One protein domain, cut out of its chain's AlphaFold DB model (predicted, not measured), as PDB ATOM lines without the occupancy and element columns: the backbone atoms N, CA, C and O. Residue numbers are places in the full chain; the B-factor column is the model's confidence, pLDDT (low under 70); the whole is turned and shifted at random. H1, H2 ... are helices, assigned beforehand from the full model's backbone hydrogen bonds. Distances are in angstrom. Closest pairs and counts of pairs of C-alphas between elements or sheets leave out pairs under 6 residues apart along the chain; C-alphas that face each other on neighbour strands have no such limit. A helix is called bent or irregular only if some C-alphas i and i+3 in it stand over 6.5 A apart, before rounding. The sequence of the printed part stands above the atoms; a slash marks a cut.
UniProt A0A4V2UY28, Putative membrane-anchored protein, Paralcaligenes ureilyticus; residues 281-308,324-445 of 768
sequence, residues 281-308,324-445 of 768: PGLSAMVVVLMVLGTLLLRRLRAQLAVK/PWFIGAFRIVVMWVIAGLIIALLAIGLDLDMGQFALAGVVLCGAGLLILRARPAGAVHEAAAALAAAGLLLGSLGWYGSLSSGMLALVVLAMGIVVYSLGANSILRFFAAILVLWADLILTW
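What this domain is: This is residues 281 to 308 and 324 to 445 of the 768 residues of the protein "Putative membrane-anchored protein" of Paralcaligenes ureilyticus (UniProt A0A4V2UY28). Four helices, H3 to H6, form an up-and-down bundle, each running against the one before it, and an antiparallel pair of long helices, H1 and H2, crosses one side of it steeply. H4 is in the middle: it packs on H3, on the hairpin of H5 and H6, and on H2, while H1 lies on the far side of H2 from H6 and reaches the bundle only where H4 begins. The printed part has 150 residues with six named helices, H1 to H6 in chain order, and no named strand; the class is all helix. The whole is compact, with a radius of gyration of the C-alphas of 15.8 A, and elongated, spanning 55 by 33 by 26 A.

Where its parts are: H1, residues 281 to 306, begins at C-alpha 281 (-52.612, -20.118, -25.145) and is 37.4 A long. After the cut, H2, residues 325 to 349, is 35.9 A long. H3 holds residues 354 to 373, 29.4 A; it is neither bent nor irregular, but only just, with C-alphas 355 and 358 6.5 A apart. H4, residues 379 to 398, begins at C-alpha 379 (-54.919, -36.118, -14.207). H5 is residues 405 to 422. H6, residues 426 to 443, ends at C-alpha 443 (-20.994, -35.359, -19.088).

How they stand to each other: H4 is the hub, touching five helices. H3 and H4 form a helical hairpin at a shallow tilt of 28 degrees; their closest C-alphas, Gly 361 and Gly 391, are 3.9 A apart. H5 and H6 form another at 8 degrees, with the C-alphas of Tyr 420 and Arg 429 closest at 4.8 A. H4 and H5 are a hairpin too, closest at the C-alphas of Ser 396 and Val 412, 5.9 A. H3 and H5 only just touch, with 3 pairs of C-alphas within 8 A, closest at Leu 369 and Leu 422, 6.9 A. H4 touches H6 at the C-alphas of Ala 385 and Leu 428, 6.0 A. H2, with residues 335 to 343 alone, touches H4 at a steep tilt of 59 degrees; the C-alphas of Ala 339 and Ala 390 are closest, 4.6 A. H1 and H2 touch at a shallow tilt of 11 degrees, opposite ways, with the C-alphas of Leu 283 and Leu 345 closest, 5.5 A. H1 and H6 are apart. Every O i to N i+4 pair is within hydrogen-bond range in H1, H2, H4, H5 and H6; in H3 14 of 16 are.

The domain as a whole: The two farthest C-alphas, of Lys 308 and Ser 404, are 55.8 A apart. Residues 309 to 323 are cut out, with 15.3 A between C-alphas 308 and 324. Of the links printed whole, H4 to H5 is short and the others are tight. Mean pLDDT of the printed part is 87.0; residues 307 to 308 are under 70.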
ATOM      1  N   PRO A 281     -51.269 -19.537 -25.157       86.81
ATOM      2  CA  PRO A 281     -52.612 -20.118 -25.145       86.81
ATOM      3  C   PRO A 281     -52.696 -21.428 -25.937       86.81
ATOM      4  O   PRO A 281     -53.399 -22.346 -25.525       86.81
ATOM      5  N   GLY A 282     -51.950 -21.531 -27.043       84.94
ATOM      6  CA  GLY A 282     -51.854 -22.753 -27.836       84.94
ATOM      7  C   GLY A 282     -51.274 -23.892 -27.007       84.94
ATOM      8  O   GLY A 282     -51.992 -24.818 -26.649       84.94
ATOM      9  N   LEU A 283     -50.007 -23.788 -26.613       85.69
ATOM     10  CA  LEU A 283     -49.279 -24.822 -25.871       85.69
ATOM     11  C   LEU A 283     -49.965 -25.220 -24.552       85.69
ATOM     12  O   LEU A 283     -49.997 -26.403 -24.209       85.69
ATOM     13  N   SER A 284     -50.576 -24.273 -23.834       86.94
ATOM     14  CA  SER A 284     -51.343 -24.584 -22.618       86.94
ATOM     15  C   SER A 284     -52.589 -25.425 -22.914       86.94
ATOM     16  O   SER A 284     -52.822 -26.427 -22.229       86.94
ATOM     17  N   ALA A 285     -53.344 -25.102 -23.970       87.25
ATOM     18  CA  ALA A 285     -54.456 -25.933 -24.425       87.25
ATOM     19  C   ALA A 285     -53.980 -27.341 -24.822       87.25
ATOM     20  O   ALA A 285     -54.625 -28.327 -24.460       87.25
ATOM     21  N   MET A 286     -52.822 -27.459 -25.484       88.00
ATOM     22  CA  MET A 286     -52.235 -28.752 -25.868       88.00
ATOM     23  C   MET A 286     -51.939 -29.629 -24.648       88.00
ATOM     24  O   MET A 286     -52.336 -30.795 -24.611       88.00
ATOM     25  N   VAL A 287     -51.281 -29.062 -23.629       89.38
ATOM     26  CA  VAL A 287     -50.969 -29.761 -22.374       89.38
ATOM     27  C   VAL A 287     -52.251 -30.269 -21.711       89.38
ATOM     28  O   VAL A 287     -52.329 -31.445 -21.356       89.38
ATOM     29  N   VAL A 288     -53.281 -29.424 -21.594       89.56
ATOM     30  CA  VAL A 288     -54.559 -29.804 -20.970       89.56
ATOM     31  C   VAL A 288     -55.253 -30.920 -21.752       89.56
ATOM     32  O   VAL A 288     -55.635 -31.932 -21.160       89.56
ATOM     33  N   VAL A 289     -55.384 -30.778 -23.076       90.00
ATOM     34  CA  VAL A 289     -56.054 -31.764 -23.941       90.00
ATOM     35  C   VAL A 289     -55.370 -33.126 -23.851       90.00
ATOM     36  O   VAL A 289     -56.035 -34.137 -23.607       90.00
ATOM     37  N   LEU A 290     -54.043 -33.171 -23.986       91.06
ATOM     38  CA  LEU A 290     -53.294 -34.426 -23.942       91.06
ATOM     39  C   LEU A 290     -53.311 -35.059 -22.553       91.06
ATOM     40  O   LEU A 290     -53.427 -36.279 -22.433       91.06
ATOM     41  N   MET A 291     -53.280 -34.256 -21.493       89.12
ATOM     42  CA  MET A 291     -53.357 -34.768 -20.130       89.12
ATOM     43  C   MET A 291     -54.725 -35.381 -19.811       89.12
ATOM     44  O   MET A 291     -54.803 -36.462 -19.213       89.12
ATOM     45  N   VAL A 292     -55.809 -34.736 -20.255       90.19
ATOM     46  CA  VAL A 292     -57.169 -35.283 -20.152       90.19
ATOM     47  C   VAL A 292     -57.275 -36.577 -20.957       90.19
ATOM     48  O   VAL A 292     -57.710 -37.595 -20.413       90.19
ATOM     49  N   LEU A 293     -56.815 -36.581 -22.212       91.25
ATOM     50  CA  LEU A 293     -56.840 -37.756 -23.082       91.25
ATOM     51  C   LEU A 293     -56.059 -38.935 -22.481       91.25
ATOM     52  O   LEU A 293     -56.606 -40.032 -22.352       91.25
ATOM     53  N   GLY A 294     -54.814 -38.709 -22.055       89.62
ATOM     54  CA  GLY A 294     -53.975 -39.728 -21.421       89.62
ATOM     55  C   GLY A 294     -54.629 -40.309 -20.165       89.62
ATOM     56  O   GLY A 294     -54.676 -41.529 -19.990       89.62
ATOM     57  N   THR A 295     -55.235 -39.456 -19.331       89.38
ATOM     58  CA  THR A 295     -55.959 -39.887 -18.124       89.38
ATOM     59  C   THR A 295     -57.195 -40.722 -18.460       89.38
ATOM     60  O   THR A 295     -57.435 -41.749 -17.823       89.38
ATOM     61  N   LEU A 296     -57.989 -40.312 -19.452       90.62
ATOM     62  CA  LEU A 296     -59.181 -41.045 -19.888       90.62
ATOM     63  C   LEU A 296     -58.822 -42.422 -20.451       90.62
ATOM     64  O   LEU A 296     -59.455 -43.418 -20.092       90.62
ATOM     65  N   LEU A 297     -57.785 -42.494 -21.288       90.44
ATOM     66  CA  LEU A 297     -57.288 -43.748 -21.851       90.44
ATOM     67  C   LEU A 297     -56.788 -44.688 -20.751       90.44
ATOM     68  O   LEU A 297     -57.194 -45.850 -20.715       90.44
ATOM     69  N   LEU A 298     -56.002 -44.184 -19.794       88.12
ATOM     70  CA  LEU A 298     -55.538 -44.962 -18.640       88.12
ATOM     71  C   LEU A 298     -56.686 -45.458 -17.763       88.12
ATOM     72  O   LEU A 298     -56.689 -46.621 -17.354       88.12
ATOM     73  N   ARG A 299     -57.683 -44.607 -17.489       87.56
ATOM     74  CA  ARG A 299     -58.889 -44.999 -16.745       87.56
ATOM     75  C   ARG A 299     -59.629 -46.128 -17.457       87.56
ATOM     76  O   ARG A 299     -59.982 -47.110 -16.811       87.56
ATOM     77  N   ARG A 300     -59.808 -46.035 -18.780       86.62
ATOM     78  CA  ARG A 300     -60.441 -47.098 -19.578       86.62
ATOM     79  C   ARG A 300     -59.626 -48.390 -19.580       86.62
ATOM     80  O   ARG A 300     -60.205 -49.458 -19.412       86.62
ATOM     81  N   LEU A 301     -58.303 -48.311 -19.722       85.75
ATOM     82  CA  LEU A 301     -57.411 -49.475 -19.648       85.75
ATOM     83  C   LEU A 301     -57.510 -50.187 -18.296       85.75
ATOM     84  O   LEU A 301     -57.655 -51.406 -18.244       85.75
ATOM     85  N   ARG A 302     -57.479 -49.424 -17.200       84.44
ATOM     86  CA  ARG A 302     -57.631 -49.967 -15.843       84.44
ATOM     87  C   ARG A 302     -59.011 -50.575 -15.625       84.44
ATOM     88  O   ARG A 302     -59.097 -51.659 -15.061       84.44
ATOM     89  N   ALA A 303     -60.066 -49.928 -16.119       82.62
ATOM     90  CA  ALA A 303     -61.418 -50.467 -16.047       82.62
ATOM     91  C   ALA A 303     -61.516 -51.829 -16.750       82.62
ATOM     92  O   ALA A 303     -62.072 -52.757 -16.180       82.62
ATOM     93  N   GLN A 304     -60.911 -51.994 -17.931       78.50
ATOM     94  CA  GLN A 304     -60.908 -53.285 -18.632       78.50
ATOM     95  C   GLN A 304     -60.183 -54.394 -17.872       78.50
ATOM     96  O   GLN A 304     -60.607 -55.544 -17.925       78.50
ATOM     97  N   LEU A 305     -59.107 -54.056 -17.163       76.62
ATOM     98  CA  LEU A 305     -58.392 -55.010 -16.314       76.62
ATOM     99  C   LEU A 305     -59.177 -55.365 -15.049       76.62
ATOM    100  O   LEU A 305     -59.007 -56.459 -14.520       76.62
ATOM    101  N   ALA A 306     -60.039 -54.459 -14.580       71.00
ATOM    102  CA  ALA A 306     -60.912 -54.679 -13.433       71.00
ATOM    103  C   ALA A 306     -62.149 -55.536 -13.767       71.00
ATOM    104  O   ALA A 306     -62.734 -56.128 -12.857       71.00
ATOM    105  N   VAL A 307     -62.550 -55.644 -15.044       63.03
ATOM    106  CA  VAL A 307     -63.636 -56.543 -15.474       63.03
ATOM    107  C   VAL A 307     -63.176 -58.001 -15.328       63.03
ATOM    108  O   VAL A 307     -62.582 -58.580 -16.239       63.03
ATOM    109  N   LYS A 308     -63.462 -58.599 -14.166       54.97
ATOM    110  CA  LYS A 308     -63.243 -60.024 -13.875       54.97
ATOM    111  C   LYS A 308     -63.947 -60.925 -14.893       54.97
ATOM    112  O   LYS A 308     -65.052 -60.626 -15.352       54.97
ATOM    113  N   PRO A 324     -49.726 -54.161 -14.950       81.50
ATOM    114  CA  PRO A 324     -49.085 -54.726 -16.132       81.50
ATOM    115  C   PRO A 324     -48.042 -53.791 -16.760       81.50
ATOM    116  O   PRO A 324     -48.224 -52.575 -16.816       81.50
ATOM    117  N   TRP A 325     -46.974 -54.370 -17.319       81.19
ATOM    118  CA  TRP A 325     -45.832 -53.625 -17.876       81.19
ATOM    119  C   TRP A 325     -46.217 -52.607 -18.965       81.19
ATOM    120  O   TRP A 325     -45.610 -51.541 -19.048       81.19
ATOM    121  N   PHE A 326     -47.236 -52.907 -19.777       84.38
ATOM    122  CA  PHE A 326     -47.673 -52.038 -20.874       84.38
ATOM    123  C   PHE A 326     -48.346 -50.749 -20.380       84.38
ATOM    124  O   PHE A 326     -48.255 -49.729 -21.056       84.38
ATOM    125  N   ILE A 327     -48.946 -50.748 -19.181       85.62
ATOM    126  CA  ILE A 327     -49.483 -49.517 -18.575       85.62
ATOM    127  C   ILE A 327     -48.336 -48.604 -18.153       85.62
ATOM    128  O   ILE A 327     -48.387 -47.401 -18.392       85.62
ATOM    129  N   GLY A 328     -47.281 -49.179 -17.567       85.56
ATOM    130  CA  GLY A 328     -46.059 -48.442 -17.251       85.56
ATOM    131  C   GLY A 328     -45.456 -47.797 -18.499       85.56
ATOM    132  O   GLY A 328     -45.187 -46.601 -18.491       85.56
ATOM    133  N   ALA A 329     -45.335 -48.560 -19.592       84.44
ATOM    134  CA  ALA A 329     -44.847 -48.050 -20.874       84.44
ATOM    135  C   ALA A 329     -45.721 -46.908 -21.427       84.44
ATOM    136  O   ALA A 329     -45.191 -45.869 -21.810       84.44
ATOM    137  N   PHE A 330     -47.050 -47.058 -21.399       90.06
ATOM    138  CA  PHE A 330     -47.984 -46.008 -21.818       90.06
ATOM    139  C   PHE A 330     -47.778 -44.714 -21.019       90.06
ATOM    140  O   PHE A 330     -47.654 -43.637 -21.595       90.06
ATOM    141  N   ARG A 331     -47.711 -44.815 -19.685       88.31
ATOM    142  CA  ARG A 331     -47.551 -43.650 -18.804       88.31
ATOM    143  C   ARG A 331     -46.201 -42.963 -18.994       88.31
ATOM    144  O   ARG A 331     -46.152 -41.741 -18.948       88.31
ATOM    145  N   ILE A 332     -45.133 -43.731 -19.232       88.31
ATOM    146  CA  ILE A 332     -43.816 -43.179 -19.571       88.31
ATOM    147  C   ILE A 332     -43.949 -42.288 -20.808       88.31
ATOM    148  O   ILE A 332     -43.600 -41.116 -20.729       88.31
ATOM    149  N   VAL A 333     -44.513 -42.791 -21.911       89.06
ATOM    150  CA  VAL A 333     -44.647 -42.001 -23.150       89.06
ATOM    151  C   VAL A 333     -45.494 -40.744 -22.937       89.06
ATOM    152  O   VAL A 333     -45.068 -39.658 -23.322       89.06
ATOM    153  N   VAL A 334     -46.646 -40.860 -22.266       89.88
ATOM    154  CA  VAL A 334     -47.499 -39.701 -21.945       89.88
ATOM    155  C   VAL A 334     -46.734 -38.653 -21.138       89.88
ATOM    156  O   VAL A 334     -46.794 -37.469 -21.458       89.88
ATOM    157  N   MET A 335     -45.982 -39.078 -20.121       90.00
ATOM    158  CA  MET A 335     -45.203 -38.172 -19.282       90.00
ATOM    159  C   MET A 335     -44.092 -37.466 -20.070       90.00
ATOM    160  O   MET A 335     -43.929 -36.265 -19.895       90.00
ATOM    161  N   TRP A 336     -43.364 -38.169 -20.948       87.88
ATOM    162  CA  TRP A 336     -42.318 -37.565 -21.789       87.88
ATOM    163  C   TRP A 336     -42.880 -36.500 -22.734       87.88
ATOM    164  O   TRP A 336     -42.332 -35.402 -22.808       87.88
ATOM    165  N   VAL A 337     -43.993 -36.797 -23.413       89.62
ATOM    166  CA  VAL A 337     -44.644 -35.846 -24.328       89.62
ATOM    167  C   VAL A 337     -45.136 -34.611 -23.570       89.62
ATOM    168  O   VAL A 337     -44.850 -33.488 -23.974       89.62
ATOM    169  N   ILE A 338     -45.826 -34.798 -22.437       91.00
ATOM    170  CA  ILE A 338     -46.324 -33.676 -21.630       91.00
ATOM    171  C   ILE A 338     -45.162 -32.861 -21.046       91.00
ATOM    172  O   ILE A 338     -45.219 -31.636 -21.072       91.00
ATOM    173  N   ALA A 339     -44.098 -33.504 -20.558       90.44
ATOM    174  CA  ALA A 339     -42.926 -32.805 -20.034       90.44
ATOM    175  C   ALA A 339     -42.250 -31.939 -21.111       90.44
ATOM    176  O   ALA A 339     -41.932 -30.784 -20.845       90.44
ATOM    177  N   GLY A 340     -42.101 -32.456 -22.337       88.69
ATOM    178  CA  GLY A 340     -41.581 -31.688 -23.473       88.69
ATOM    179  C   GLY A 340     -42.448 -30.474 -23.821       88.69
ATOM    180  O   GLY A 340     -41.927 -29.382 -24.029       88.69
ATOM    181  N   LEU A 341     -43.775 -30.630 -23.802       88.62
ATOM    182  CA  LEU A 341     -44.706 -29.521 -24.035       88.62
ATOM    183  C   LEU A 341     -44.675 -28.469 -22.924       88.62
ATOM    184  O   LEU A 341     -44.764 -27.283 -23.222       88.62
ATOM    185  N   ILE A 342     -44.527 -28.878 -21.660       90.19
ATOM    186  CA  ILE A 342     -44.348 -27.949 -20.534       90.19
ATOM    187  C   ILE A 342     -43.062 -27.136 -20.723       90.19
ATOM    188  O   ILE A 342     -43.081 -25.923 -20.534       90.19
ATOM    189  N   ILE A 343     -41.967 -27.780 -21.133       88.44
ATOM    190  CA  ILE A 343     -40.699 -27.096 -21.428       88.44
ATOM    191  C   ILE A 343     -40.894 -26.069 -22.548       88.44
ATOM    192  O   ILE A 343     -40.538 -24.908 -22.370       88.44
ATOM    193  N   ALA A 344     -41.512 -26.466 -23.665       85.50
ATOM    194  CA  ALA A 344     -41.785 -25.565 -24.784       85.50
ATOM    195  C   ALA A 344     -42.693 -24.389 -24.379       85.50
ATOM    196  O   ALA A 344     -42.411 -23.242 -24.725       85.50
ATOM    197  N   LEU A 345     -43.752 -24.658 -23.605       88.38
ATOM    198  CA  LEU A 345     -44.676 -23.649 -23.077       88.38
ATOM    199  C   LEU A 345     -43.948 -22.593 -22.246       88.38
ATOM    200  O   LEU A 345     -44.244 -21.411 -22.375       88.38
ATOM    201  N   LEU A 346     -43.017 -23.015 -21.393       86.06
ATOM    202  CA  LEU A 346     -42.278 -22.110 -20.519       86.06
ATOM    203  C   LEU A 346     -41.221 -21.317 -21.271       86.06
ATOM    204  O   LEU A 346     -41.119 -20.115 -21.054       86.06
ATOM    205  N   ALA A 347     -40.476 -21.973 -22.163       83.19
ATOM    206  CA  ALA A 347     -39.471 -21.309 -22.983       83.19
ATOM    207  C   ALA A 347     -40.100 -20.177 -23.808       83.19
ATOM    208  O   ALA A 347     -39.604 -19.059 -23.783       83.19
ATOM    209  N   ILE A 348     -41.237 -20.444 -24.459       83.56
ATOM    210  CA  ILE A 348     -41.948 -19.450 -25.274       83.56
ATOM    211  C   ILE A 348     -42.698 -18.437 -24.403       83.56
ATOM    212  O   ILE A 348     -42.734 -17.253 -24.716       83.56
ATOM    213  N   GLY A 349     -43.358 -18.891 -23.336       84.25
ATOM    214  CA  GLY A 349     -44.292 -18.048 -22.594       84.25
ATOM    215  C   GLY A 349     -43.677 -17.096 -21.591       84.25
ATOM    216  O   GLY A 349     -44.311 -16.102 -21.247       84.25
ATOM    217  N   LEU A 350     -42.471 -17.400 -21.128       84.25
ATOM    218  CA  LEU A 350     -41.717 -16.547 -20.219       84.25
ATOM    219  C   LEU A 350     -40.478 -15.941 -20.891       84.25
ATOM    220  O   LEU A 350     -39.712 -15.286 -20.196       84.25
ATOM    221  N   ASP A 351     -40.299 -16.165 -22.202       83.12
ATOM    222  CA  ASP A 351     -39.130 -15.735 -22.989       83.12
ATOM    223  C   ASP A 351     -37.813 -16.032 -22.254       83.12
ATOM    224  O   ASP A 351     -36.969 -15.168 -22.025       83.12
ATOM    225  N   LEU A 352     -37.710 -17.265 -21.746       81.75
ATOM    226  CA  LEU A 352     -36.633 -17.634 -20.834       81.75
ATOM    227  C   LEU A 352     -35.310 -17.736 -21.595       81.75
ATOM    228  O   LEU A 352     -35.160 -18.569 -22.490       81.75
ATOM    229  N   ASP A 353     -34.314 -16.989 -21.136       80.50
ATOM    230  CA  ASP A 353     -32.930 -17.195 -21.549       80.50
ATOM    231  C   ASP A 353     -32.347 -18.479 -20.936       80.50
ATOM    232  O   ASP A 353     -32.762 -18.940 -19.865       80.50
ATOM    233  N   MET A 354     -31.283 -19.009 -21.553       75.19
ATOM    234  CA  MET A 354     -30.552 -20.184 -21.046       75.19
ATOM    235  C   MET A 354     -30.130 -20.037 -19.573       75.19
ATOM    236  O   MET A 354     -30.192 -21.002 -18.815       75.19
ATOM    237  N   GLY A 355     -29.779 -18.823 -19.127       74.81
ATOM    238  CA  GLY A 355     -29.424 -18.551 -17.728       74.81
ATOM    239  C   GLY A 355     -30.597 -18.661 -16.740       74.81
ATOM    240  O   GLY A 355     -30.384 -18.900 -15.553       74.81
ATOM    241  N   GLN A 356     -31.840 -18.529 -17.213       86.00
ATOM    242  CA  GLN A 356     -33.055 -18.618 -16.394       86.00
ATOM    243  C   GLN A 356     -33.623 -20.045 -16.329       86.00
ATOM    244  O   GLN A 356     -34.354 -20.376 -15.390       86.00
ATOM    245  N   PHE A 357     -33.250 -20.921 -17.270       87.69
ATOM    246  CA  PHE A 357     -33.685 -22.324 -17.312       87.69
ATOM    247  C   PHE A 357     -33.336 -23.089 -16.032       87.69
ATOM    248  O   PHE A 357     -34.132 -23.904 -15.565       87.69
ATOM    249  N   ALA A 358     -32.182 -22.798 -15.426       87.69
ATOM    250  CA  ALA A 358     -31.748 -23.428 -14.184       87.69
ATOM    251  C   ALA A 358     -32.744 -23.175 -13.039       87.69
ATOM    252  O   ALA A 358     -33.261 -24.114 -12.426       87.69
ATOM    253  N   LEU A 359     -33.053 -21.900 -12.781       90.00
ATOM    254  CA  LEU A 359     -33.979 -21.496 -11.723       90.00
ATOM    255  C   LEU A 359     -35.400 -21.993 -12.011       90.00
ATOM    256  O   LEU A 359     -36.032 -22.577 -11.130       90.00
ATOM    257  N   ALA A 360     -35.876 -21.820 -13.249       89.62
ATOM    258  CA  ALA A 360     -37.179 -22.322 -13.675       89.62
ATOM    259  C   ALA A 360     -37.286 -23.841 -13.453       89.62
ATOM    260  O   ALA A 360     -38.263 -24.319 -12.877       89.62
ATOM    261  N   GLY A 361     -36.245 -24.593 -13.818       90.88
ATOM    262  CA  GLY A 361     -36.163 -26.035 -13.612       90.88
ATOM    263  C   GLY A 361     -36.305 -26.449 -12.148       90.88
ATOM    264  O   GLY A 361     -37.132 -27.308 -11.827       90.88
ATOM    265  N   VAL A 362     -35.570 -25.798 -11.239       90.88
ATOM    266  CA  VAL A 362     -35.653 -26.061  -9.789       90.88
ATOM    267  C   VAL A 362     -37.052 -25.770  -9.244       90.88
ATOM    268  O   VAL A 362     -37.607 -26.594  -8.512       90.88
ATOM    269  N   VAL A 363     -37.645 -24.633  -9.621       92.44
ATOM    270  CA  VAL A 363     -38.982 -24.225  -9.163       92.44
ATOM    271  C   VAL A 363     -40.050 -25.224  -9.617       92.44
ATOM    272  O   VAL A 363     -40.851 -25.681  -8.801       92.44
ATOM    273  N   LEU A 364     -40.036 -25.627 -10.890       91.75
ATOM    274  CA  LEU A 364     -40.983 -26.605 -11.443       91.75
ATOM    275  C   LEU A 364     -40.830 -27.977 -10.795       91.75
ATOM    276  O   LEU A 364     -41.819 -28.629 -10.458       91.75
ATOM    277  N   CYS A 365     -39.581 -28.398 -10.592       91.56
ATOM    278  CA  CYS A 365     -39.259 -29.654  -9.939       91.56
ATOM    279  C   CYS A 365     -39.816 -29.685  -8.507       91.56
ATOM    280  O   CYS A 365     -40.541 -30.613  -8.135       91.56
ATOM    281  N   GLY A 366     -39.563 -28.623  -7.734       91.69
ATOM    282  CA  GLY A 366     -40.105 -28.448  -6.388       91.69
ATOM    283  C   GLY A 366     -41.634 -28.433  -6.364       91.69
ATOM    284  O   GLY A 366     -42.237 -29.171  -5.585       91.69
ATOM    285  N   ALA A 367     -42.270 -27.664  -7.254       91.69
ATOM    286  CA  ALA A 367     -43.726 -27.591  -7.362       91.69
ATOM    287  C   ALA A 367     -44.352 -28.960  -7.679       91.69
ATOM    288  O   ALA A 367     -45.284 -29.388  -6.996       91.69
ATOM    289  N   GLY A 368     -43.804 -29.694  -8.652       91.00
ATOM    290  CA  GLY A 368     -44.270 -31.036  -9.008       91.00
ATOM    291  C   GLY A 368     -44.162 -32.022  -7.842       91.00
ATOM    292  O   GLY A 368     -45.111 -32.752  -7.549       91.00
ATOM    293  N   LEU A 369     -43.044 -32.002  -7.110       91.19
ATOM    294  CA  LEU A 369     -42.847 -32.850  -5.931       91.19
ATOM    295  C   LEU A 369     -43.787 -32.488  -4.772       91.19
ATOM    296  O   LEU A 369     -44.316 -33.390  -4.120       91.19
ATOM    297  N   LEU A 370     -44.027 -31.198  -4.519       91.56
ATOM    298  CA  LEU A 370     -44.962 -30.738  -3.487       91.56
ATOM    299  C   LEU A 370     -46.396 -31.180  -3.790       91.56
ATOM    300  O   LEU A 370     -47.072 -31.707  -2.906       91.56
ATOM    301  N   ILE A 371     -46.834 -31.056  -5.046       90.06
ATOM    302  CA  ILE A 371     -48.155 -31.533  -5.469       90.06
ATOM    303  C   ILE A 371     -48.242 -33.056  -5.308       90.06
ATOM    304  O   ILE A 371     -49.227 -33.559  -4.774       90.06
ATOM    305  N   LEU A 372     -47.204 -33.813  -5.681       87.75
ATOM    306  CA  LEU A 372     -47.184 -35.272  -5.500       87.75
ATOM    307  C   LEU A 372     -47.231 -35.705  -4.027       87.75
ATOM    308  O   LEU A 372     -47.787 -36.766  -3.728       87.75
ATOM    309  N   ARG A 373     -46.706 -34.900  -3.092       87.06
ATOM    310  CA  ARG A 373     -46.827 -35.169  -1.647       87.06
ATOM    311  C   ARG A 373     -48.270 -35.111  -1.153       87.06
ATOM    312  O   ARG A 373     -48.609 -35.865  -0.245       87.06
ATOM    313  N   ALA A 374     -49.124 -34.307  -1.787       86.06
ATOM    314  CA  ALA A 374     -50.558 -34.267  -1.495       86.06
ATOM    315  C   ALA A 374     -51.322 -35.516  -1.992       86.06
ATOM    316  O   ALA A 374     -52.527 -35.615  -1.783       86.06
ATOM    317  N   ARG A 375     -50.635 -36.475  -2.639       83.25
ATOM    318  CA  ARG A 375     -51.198 -37.718  -3.207       83.25
ATOM    319  C   ARG A 375     -52.449 -37.494  -4.078       83.25
ATOM    320  O   ARG A 375     -53.463 -38.169  -3.878       83.25
ATOM    321  N   PRO A 376     -52.399 -36.573  -5.057       81.44
ATOM    322  CA  PRO A 376     -53.507 -36.348  -5.972       81.44
ATOM    323  C   PRO A 376     -53.814 -37.610  -6.787       81.44
ATOM    324  O   PRO A 376     -52.963 -38.477  -6.977       81.44
ATOM    325  N   ALA A 377     -55.033 -37.698  -7.315       78.50
ATOM    326  CA  ALA A 377     -55.461 -38.803  -8.167       78.50
ATOM    327  C   ALA A 377     -55.738 -38.338  -9.606       78.50
ATOM    328  O   ALA A 377     -56.056 -37.178  -9.869       78.50
ATOM    329  N   GLY A 378     -55.668 -39.270 -10.560       78.75
ATOM    330  CA  GLY A 378     -56.032 -39.014 -11.957       78.75
ATOM    331  C   GLY A 378     -55.097 -38.025 -12.656       78.75
ATOM    332  O   GLY A 378     -53.883 -38.174 -12.584       78.75
ATOM    333  N   ALA A 379     -55.669 -37.037 -13.349       81.81
ATOM    334  CA  ALA A 379     -54.919 -36.118 -14.207       81.81
ATOM    335  C   ALA A 379     -53.903 -35.270 -13.435       81.81
ATOM    336  O   ALA A 379     -52.796 -35.071 -13.914       81.81
ATOM    337  N   VAL A 380     -54.243 -34.835 -12.218       85.00
ATOM    338  CA  VAL A 380     -53.360 -34.003 -11.382       85.00
ATOM    339  C   VAL A 380     -52.097 -34.767 -10.968       85.00
ATOM    340  O   VAL A 380     -51.017 -34.191 -10.908       85.00
ATOM    341  N   HIS A 381     -52.209 -36.082 -10.747       84.25
ATOM    342  CA  HIS A 381     -51.051 -36.937 -10.464       84.25
ATOM    343  C   HIS A 381     -50.079 -37.002 -11.641       84.25
ATOM    344  O   HIS A 381     -48.872 -36.857 -11.460       84.25
ATOM    345  N   GLU A 382     -50.600 -37.220 -12.850       84.25
ATOM    346  CA  GLU A 382     -49.773 -37.286 -14.057       84.25
ATOM    347  C   GLU A 382     -49.199 -35.902 -14.413       84.25
ATOM    348  O   GLU A 382     -48.031 -35.815 -14.789       84.25
ATOM    349  N   ALA A 383     -49.960 -34.821 -14.188       85.81
ATOM    350  CA  ALA A 383     -49.506 -33.435 -14.334       85.81
ATOM    351  C   ALA A 383     -48.285 -33.148 -13.464       85.81
ATOM    352  O   ALA A 383     -47.269 -32.656 -13.942       85.81
ATOM    353  N   ALA A 384     -48.382 -33.482 -12.178       89.12
ATOM    354  CA  ALA A 384     -47.338 -33.206 -11.206       89.12
ATOM    355  C   ALA A 384     -46.073 -34.034 -11.476       89.12
ATOM    356  O   ALA A 384     -44.960 -33.536 -11.310       89.12
ATOM    357  N   ALA A 385     -46.230 -35.275 -11.954       88.94
ATOM    358  CA  ALA A 385     -45.111 -36.096 -12.407       88.94
ATOM    359  C   ALA A 385     -44.435 -35.517 -13.661       88.94
ATOM    360  O   ALA A 385     -43.210 -35.427 -13.694       88.94
ATOM    361  N   ALA A 386     -45.212 -35.079 -14.659       90.19
ATOM    362  CA  ALA A 386     -44.673 -34.434 -15.855       90.19
ATOM    363  C   ALA A 386     -44.011 -33.082 -15.539       90.19
ATOM    364  O   ALA A 386     -42.964 -32.781 -16.099       90.19
ATOM    365  N   LEU A 387     -44.561 -32.310 -14.597       92.44
ATOM    366  CA  LEU A 387     -43.987 -31.051 -14.115       92.44
ATOM    367  C   LEU A 387     -42.635 -31.280 -13.429       92.44
ATOM    368  O   LEU A 387     -41.665 -30.589 -13.727       92.44
ATOM    369  N   ALA A 388     -42.549 -32.293 -12.559       92.50
ATOM    370  CA  ALA A 388     -41.293 -32.669 -11.916       92.50
ATOM    371  C   ALA A 388     -40.246 -33.153 -12.937       92.50
ATOM    372  O   ALA A 388     -39.076 -32.782 -12.849       92.50
ATOM    373  N   ALA A 389     -40.669 -33.943 -13.929       91.44
ATOM    374  CA  ALA A 389     -39.817 -34.412 -15.019       91.44
ATOM    375  C   ALA A 389     -39.315 -33.261 -15.912       91.44
ATOM    376  O   ALA A 389     -38.124 -33.200 -16.221       91.44
ATOM    377  N   ALA A 390     -40.197 -32.324 -16.276       92.06
ATOM    378  CA  ALA A 390     -39.858 -31.117 -17.024       92.06
ATOM    379  C   ALA A 390     -38.873 -30.234 -16.251       92.06
ATOM    380  O   ALA A 390     -37.884 -29.789 -16.823       92.06
ATOM    381  N   GLY A 391     -39.094 -30.042 -14.946       92.25
ATOM    382  CA  GLY A 391     -38.183 -29.294 -14.083       92.25
ATOM    383  C   GLY A 391     -36.787 -29.916 -14.007       92.25
ATOM    384  O   GLY A 391     -35.789 -29.210 -14.136       92.25
ATOM    385  N   LEU A 392     -36.710 -31.247 -13.879       90.94
ATOM    386  CA  LEU A 392     -35.442 -31.980 -13.886       90.94
ATOM    387  C   LEU A 392     -34.691 -31.811 -15.224       90.94
ATOM    388  O   LEU A 392     -33.486 -31.560 -15.219       90.94
ATOM    389  N   LEU A 393     -35.383 -31.912 -16.365       89.69
ATOM    390  CA  LEU A 393     -34.788 -31.689 -17.691       89.69
ATOM    391  C   LEU A 393     -34.322 -30.243 -17.881       89.69
ATOM    392  O   LEU A 393     -33.168 -30.013 -18.234       89.69
ATOM    393  N   LEU A 394     -35.208 -29.277 -17.627       89.94
ATOM    394  CA  LEU A 394     -34.946 -27.858 -17.849       89.94
ATOM    395  C   LEU A 394     -33.814 -27.350 -16.956       89.94
ATOM    396  O   LEU A 394     -32.928 -26.653 -17.436       89.94
ATOM    397  N   GLY A 395     -33.791 -27.768 -15.686       88.06
ATOM    398  CA  GLY A 395     -32.702 -27.436 -14.772       88.06
ATOM    399  C   GLY A 395     -31.366 -27.971 -15.287       88.06
ATOM    400  O   GLY A 395     -30.396 -27.226 -15.378       88.06
ATOM    401  N   SER A 396     -31.340 -29.237 -15.722       85.56
ATOM    402  CA  SER A 396     -30.134 -29.865 -16.286       85.56
ATOM    403  C   SER A 396     -29.612 -29.128 -17.527       85.56
ATOM    404  O   SER A 396     -28.402 -28.977 -17.680       85.56
ATOM    405  N   LEU A 397     -30.511 -28.651 -18.394       85.62
ATOM    406  CA  LEU A 397     -30.161 -27.865 -19.582       85.62
ATOM    407  C   LEU A 397     -29.710 -26.442 -19.235       85.62
ATOM    408  O   LEU A 397     -28.786 -25.939 -19.858       85.62
ATOM    409  N   GLY A 398     -30.313 -25.798 -18.236       86.25
ATOM    410  CA  GLY A 398     -30.003 -24.410 -17.888       86.25
ATOM    411  C   GLY A 398     -28.612 -24.184 -17.304       86.25
ATOM    412  O   GLY A 398     -28.052 -23.105 -17.441       86.25
ATOM    413  N   TRP A 399     -28.023 -25.201 -16.675       85.81
ATOM    414  CA  TRP A 399     -26.629 -25.137 -16.220       85.81
ATOM    415  C   TRP A 399     -25.616 -25.574 -17.288       85.81
ATOM    416  O   TRP A 399     -24.403 -25.521 -17.047       85.81
ATOM    417  N   TYR A 400     -26.084 -26.016 -18.458       83.06
ATOM    418  CA  TYR A 400     -25.217 -26.411 -19.560       83.06
ATOM    419  C   TYR A 400     -24.449 -25.196 -20.092       83.06
ATOM    420  O   TYR A 400     -25.028 -24.165 -20.416       83.06
ATOM    421  N   GLY A 401     -23.121 -25.303 -20.155       80.00
ATOM    422  CA  GLY A 401     -22.236 -24.203 -20.556       80.00
ATOM    423  C   GLY A 401     -21.855 -23.235 -19.428       80.00
ATOM    424  O   GLY A 401     -20.824 -22.578 -19.540       80.00
ATOM    425  N   SER A 402     -22.606 -23.183 -18.320       84.94
ATOM    426  CA  SER A 402     -22.251 -22.374 -17.137       84.94
ATOM    427  C   SER A 402     -21.382 -23.124 -16.124       84.94
ATOM    428  O   SER A 402     -20.611 -22.508 -15.393       84.94
ATOM    429  N   LEU A 403     -21.508 -24.452 -16.057       87.06
ATOM    430  CA  LEU A 403     -20.728 -25.318 -15.170       87.06
ATOM    431  C   LEU A 403     -19.753 -26.189 -15.969       87.06
ATOM    432  O   LEU A 403     -20.021 -26.562 -17.113       87.06
ATOM    433  N   SER A 404     -18.641 -26.584 -15.339       89.31
ATOM    434  CA  SER A 404     -17.793 -27.653 -15.881       89.31
ATOM    435  C   SER A 404     -18.577 -28.969 -15.940       89.31
ATOM    436  O   SER A 404     -19.459 -29.208 -15.113       89.31
ATOM    437  N   SER A 405     -18.253 -29.858 -16.883       86.62
ATOM    438  CA  SER A 405     -19.022 -31.096 -17.100       86.62
ATOM    439  C   SER A 405     -19.107 -31.978 -15.847       86.62
ATOM    440  O   SER A 405     -20.163 -32.535 -15.559       86.62
ATOM    441  N   GLY A 406     -18.032 -32.044 -15.051       87.56
ATOM    442  CA  GLY A 406     -18.026 -32.767 -13.774       87.56
ATOM    443  C   GLY A 406     -18.938 -32.134 -12.716       87.56
ATOM    444  O   GLY A 406     -19.679 -32.845 -12.042       87.56
ATOM    445  N   MET A 407     -18.940 -30.802 -12.599       89.31
ATOM    446  CA  MET A 407     -19.825 -30.098 -11.664       89.31
ATOM    447  C   MET A 407     -21.292 -30.206 -12.096       89.31
ATOM    448  O   MET A 407     -22.164 -30.439 -11.262       89.31
ATOM    449  N   LEU A 408     -21.565 -30.112 -13.400       89.94
ATOM    450  CA  LEU A 408     -22.903 -30.317 -13.946       89.94
ATOM    451  C   LEU A 408     -23.413 -31.735 -13.659       89.94
ATOM    452  O   LEU A 408     -24.547 -31.887 -13.212       89.94
ATOM    453  N   ALA A 409     -22.571 -32.761 -13.828       90.19
ATOM    454  CA  ALA A 409     -22.929 -34.141 -13.496       90.19
ATOM    455  C   ALA A 409     -23.311 -34.294 -12.012       90.19
ATOM    456  O   ALA A 409     -24.333 -34.906 -11.701       90.19
ATOM    457  N   LEU A 410     -22.556 -33.668 -11.097       92.44
ATOM    458  CA  LEU A 410     -22.870 -33.665  -9.663       92.44
ATOM    459  C   LEU A 410     -24.195 -32.958  -9.349       92.44
ATOM    460  O   LEU A 410     -24.981 -33.468  -8.549       92.44
ATOM    461  N   VAL A 411     -24.470 -31.812  -9.980       90.75
ATOM    462  CA  VAL A 411     -25.728 -31.070  -9.792       90.75
ATOM    463  C   VAL A 411     -26.923 -31.879 -10.302       90.75
ATOM    464  O   VAL A 411     -27.921 -32.016  -9.590       90.75
ATOM    465  N   VAL A 412     -26.816 -32.476 -11.494       91.50
ATOM    466  CA  VAL A 412     -27.862 -33.338 -12.064       91.50
ATOM    467  C   VAL A 412     -28.089 -34.571 -11.187       91.50
ATOM    468  O   VAL A 412     -29.239 -34.911 -10.900       91.50
ATOM    469  N   LEU A 413     -27.019 -35.203 -10.691       93.44
ATOM    470  CA  LEU A 413     -27.096 -36.325  -9.754       93.44
ATOM    471  C   LEU A 413     -27.809 -35.928  -8.455       93.44
ATOM    472  O   LEU A 413     -28.724 -36.631  -8.027       93.44
ATOM    473  N   ALA A 414     -27.440 -34.800  -7.844       93.12
ATOM    474  CA  ALA A 414     -28.062 -34.318  -6.614       93.12
ATOM    475  C   ALA A 414     -29.561 -34.042  -6.811       93.12
ATOM    476  O   ALA A 414     -30.392 -34.542  -6.049       93.12
ATOM    477  N   MET A 415     -29.920 -33.313  -7.872       90.75
ATOM    478  CA  MET A 415     -31.315 -33.020  -8.206       90.75
ATOM    479  C   MET A 415     -32.105 -34.306  -8.477       90.75
ATOM    480  O   MET A 415     -33.209 -34.493  -7.961       90.75
ATOM    481  N   GLY A 416     -31.520 -35.242  -9.219       92.69
ATOM    482  CA  GLY A 416     -32.124 -36.534  -9.488       92.69
ATOM    483  C   GLY A 416     -32.304 -37.404  -8.244       92.69
ATOM    484  O   GLY A 416     -33.356 -38.019  -8.110       92.69
ATOM    485  N   ILE A 417     -31.360 -37.415  -7.293       93.25
ATOM    486  CA  ILE A 417     -31.508 -38.105  -5.996       93.25
ATOM    487  C   ILE A 417     -32.673 -37.510  -5.196       93.25
ATOM    488  O   ILE A 417     -33.464 -38.257  -4.607       93.25
ATOM    489  N   VAL A 418     -32.824 -36.183  -5.192       91.62
ATOM    490  CA  VAL A 418     -33.957 -35.509  -4.536       91.62
ATOM    491  C   VAL A 418     -35.278 -35.940  -5.178       91.62
ATOM    492  O   VAL A 418     -36.180 -36.394  -4.474       91.62
ATOM    493  N   VAL A 419     -35.384 -35.902  -6.509       91.56
ATOM    494  CA  VAL A 419     -36.584 -36.367  -7.230       91.56
ATOM    495  C   VAL A 419     -36.843 -37.856  -6.993       91.56
ATOM    496  O   VAL A 419     -37.988 -38.264  -6.807       91.56
ATOM    497  N   TYR A 420     -35.800 -38.682  -6.962       93.12
ATOM    498  CA  TYR A 420     -35.911 -40.125  -6.781       93.12
ATOM    499  C   TYR A 420     -36.407 -40.503  -5.379       93.12
ATOM    500  O   TYR A 420     -37.288 -41.357  -5.222       93.12
ATOM    501  N   SER A 421     -35.849 -39.853  -4.354       89.69
ATOM    502  CA  SER A 421     -36.175 -40.089  -2.945       89.69
ATOM    503  C   SER A 421     -37.559 -39.559  -2.577       89.69
ATOM    504  O   SER A 421     -38.328 -40.261  -1.919       89.69
ATOM    505  N   LEU A 422     -37.906 -38.357  -3.048       87.00
ATOM    506  CA  LEU A 422     -39.198 -37.723  -2.783       87.00
ATOM    507  C   LEU A 422     -40.307 -38.189  -3.731       87.00
ATOM    508  O   LEU A 422     -41.488 -38.036  -3.421       87.00
ATOM    509  N   GLY A 423     -39.949 -38.764  -4.879       79.25
ATOM    510  CA  GLY A 423     -40.893 -39.222  -5.885       79.25
ATOM    511  C   GLY A 423     -41.799 -40.324  -5.342       79.25
ATOM    512  O   GLY A 423     -41.339 -41.415  -5.007       79.25
ATOM    513  N   ALA A 424     -43.105 -40.061  -5.298       72.19
ATOM    514  CA  ALA A 424     -44.110 -41.024  -4.843       72.19
ATOM    515  C   ALA A 424     -44.463 -42.095  -5.902       72.19
ATOM    516  O   ALA A 424     -45.168 -43.055  -5.602       72.19
ATOM    517  N   ASN A 425     -43.989 -41.943  -7.146       78.00
ATOM    518  CA  ASN A 425     -44.359 -42.781  -8.290       78.00
ATOM    519  C   ASN A 425     -43.144 -43.505  -8.890       78.00
ATOM    520  O   ASN A 425     -42.108 -42.890  -9.146       78.00
ATOM    521  N   SER A 426     -43.310 -44.793  -9.207       84.31
ATOM    522  CA  SER A 426     -42.304 -45.620  -9.890       84.31
ATOM    523  C   SER A 426     -41.854 -45.036 -11.234       84.31
ATOM    524  O   SER A 426     -40.706 -45.212 -11.619       84.31
ATOM    525  N   ILE A 427     -42.726 -44.319 -11.943       86.19
ATOM    526  CA  ILE A 427     -42.404 -43.757 -13.264       86.19
ATOM    527  C   ILE A 427     -41.527 -42.514 -13.155       86.19
ATOM    528  O   ILE A 427     -40.541 -42.410 -13.875       86.19
ATOM    529  N   LEU A 428     -41.842 -41.606 -12.225       88.69
ATOM    530  CA  LEU A 428     -41.003 -40.433 -11.977       88.69
ATOM    531  C   LEU A 428     -39.621 -40.858 -11.466       88.69
ATOM    532  O   LEU A 428     -38.613 -40.321 -11.908       88.69
ATOM    533  N   ARG A 429     -39.567 -41.883 -10.604       91.94
ATOM    534  CA  ARG A 429     -38.308 -42.514 -10.182       91.94
ATOM    535  C   ARG A 429     -37.524 -43.074 -11.364       91.94
ATOM    536  O   ARG A 429     -36.336 -42.802 -11.484       91.94
ATOM    537  N   PHE A 430     -38.180 -43.833 -12.243       92.19
ATOM    538  CA  PHE A 430     -37.547 -44.384 -13.443       92.19
ATOM    539  C   PHE A 430     -36.974 -43.274 -14.329       92.19
ATOM    540  O   PHE A 430     -35.821 -43.358 -14.737       92.19
ATOM    541  N   PHE A 431     -37.757 -42.223 -14.575       89.88
ATOM    542  CA  PHE A 431     -37.347 -41.073 -15.370       89.88
ATOM    543  C   PHE A 431     -36.164 -40.331 -14.751       89.88
ATOM    544  O   PHE A 431     -35.178 -40.081 -15.435       89.88
ATOM    545  N   ALA A 432     -36.228 -40.036 -13.452       92.50
ATOM    546  CA  ALA A 432     -35.134 -39.379 -12.753       92.50
ATOM    547  C   ALA A 432     -33.854 -40.218 -12.809       92.50
ATOM    548  O   ALA A 432     -32.797 -39.699 -13.146       92.50
ATOM    549  N   ALA A 433     -33.956 -41.525 -12.556       94.81
ATOM    550  CA  ALA A 433     -32.810 -42.421 -12.633       94.81
ATOM    551  C   ALA A 433     -32.225 -42.488 -14.050       94.81
ATOM    552  O   ALA A 433     -31.016 -42.355 -14.201       94.81
ATOM    553  N   ILE A 434     -33.047 -42.673 -15.090       92.69
ATOM    554  CA  ILE A 434     -32.515 -42.814 -16.450       92.69
ATOM    555  C   ILE A 434     -31.921 -41.502 -16.963       92.69
ATOM    556  O   ILE A 434     -30.841 -41.526 -17.542       92.69
ATOM    557  N   LEU A 435     -32.552 -40.361 -16.678       90.06
ATOM    558  CA  LEU A 435     -32.022 -39.047 -17.036       90.06
ATOM    559  C   LEU A 435     -30.664 -38.804 -16.378       90.06
ATOM    560  O   LEU A 435     -29.718 -38.453 -17.073       90.06
ATOM    561  N   VAL A 436     -30.545 -39.049 -15.068       92.62
ATOM    562  CA  VAL A 436     -29.275 -38.890 -14.342       92.62
ATOM    563  C   VAL A 436     -28.203 -39.813 -14.896       92.62
ATOM    564  O   VAL A 436     -27.092 -39.363 -15.132       92.62
ATOM    565  N   LEU A 437     -28.522 -41.090 -15.123       93.25
ATOM    566  CA  LEU A 437     -27.550 -42.062 -15.625       93.25
ATOM    567  C   LEU A 437     -27.027 -41.685 -17.014       93.25
ATOM    568  O   LEU A 437     -25.838 -41.835 -17.278       93.25
ATOM    569  N   TRP A 438     -27.898 -41.204 -17.902       88.88
ATOM    570  CA  TRP A 438     -27.491 -40.763 -19.235       88.88
ATOM    571  C   TRP A 438     -26.742 -39.432 -19.197       88.88
ATOM    572  O   TRP A 438     -25.724 -39.303 -19.870       88.88
ATOM    573  N   ALA A 439     -27.192 -38.469 -18.388       87.31
ATOM    574  CA  ALA A 439     -26.497 -37.201 -18.204       87.31
ATOM    575  C   ALA A 439     -25.096 -37.416 -17.618       87.31
ATOM    576  O   ALA A 439     -24.131 -36.895 -18.162       87.31
ATOM    577  N   ASP A 440     -24.961 -38.235 -16.574       86.94
ATOM    578  CA  ASP A 440     -23.670 -38.597 -15.988       86.94
ATOM    579  C   ASP A 440     -22.767 -39.283 -17.018       86.94
ATOM    580  O   ASP A 440     -21.614 -38.888 -17.188       86.94
ATOM    581  N   LEU A 441     -23.299 -40.241 -17.788       85.12
ATOM    582  CA  LEU A 441     -22.536 -40.916 -18.835       85.12
ATOM    583  C   LEU A 441     -22.027 -39.929 -19.896       85.12
ATOM    584  O   LEU A 441     -20.857 -39.992 -20.253       85.12
ATOM    585  N   ILE A 442     -22.878 -39.018 -20.371       82.94
ATOM    586  CA  ILE A 442     -22.553 -38.014 -21.395       82.94
ATOM    587  C   ILE A 442     -21.548 -36.985 -20.860       82.94
ATOM    588  O   ILE A 442     -20.559 -36.676 -21.520       82.94
ATOM    589  N   LEU A 443     -21.777 -36.457 -19.657       83.75
ATOM    590  CA  LEU A 443     -20.994 -35.359 -19.088       83.75
ATOM    591  C   LEU A 443     -19.631 -35.811 -18.560       83.75
ATOM    592  O   LEU A 443     -18.666 -35.051 -18.612       83.75
ATOM    593  N   THR A 444     -19.529 -37.042 -18.063       81.75
ATOM    594  CA  THR A 444     -18.272 -37.580 -17.525       81.75
ATOM    595  C   THR A 444     -17.467 -38.357 -18.564       81.75
ATOM    596  O   THR A 444     -16.390 -38.859 -18.238       81.75
ATOM    597  N   TRP A 445     -17.967 -38.518 -19.796       77.06
ATOM    598  CA  TRP A 445     -17.271 -39.225 -20.874       77.06
ATOM    599  C   TRP A 445     -16.784 -38.268 -21.971       77.06
ATOM    600  O   TRP A 445     -17.563 -37.842 -22.825       77.06
TER     601      TRP A 445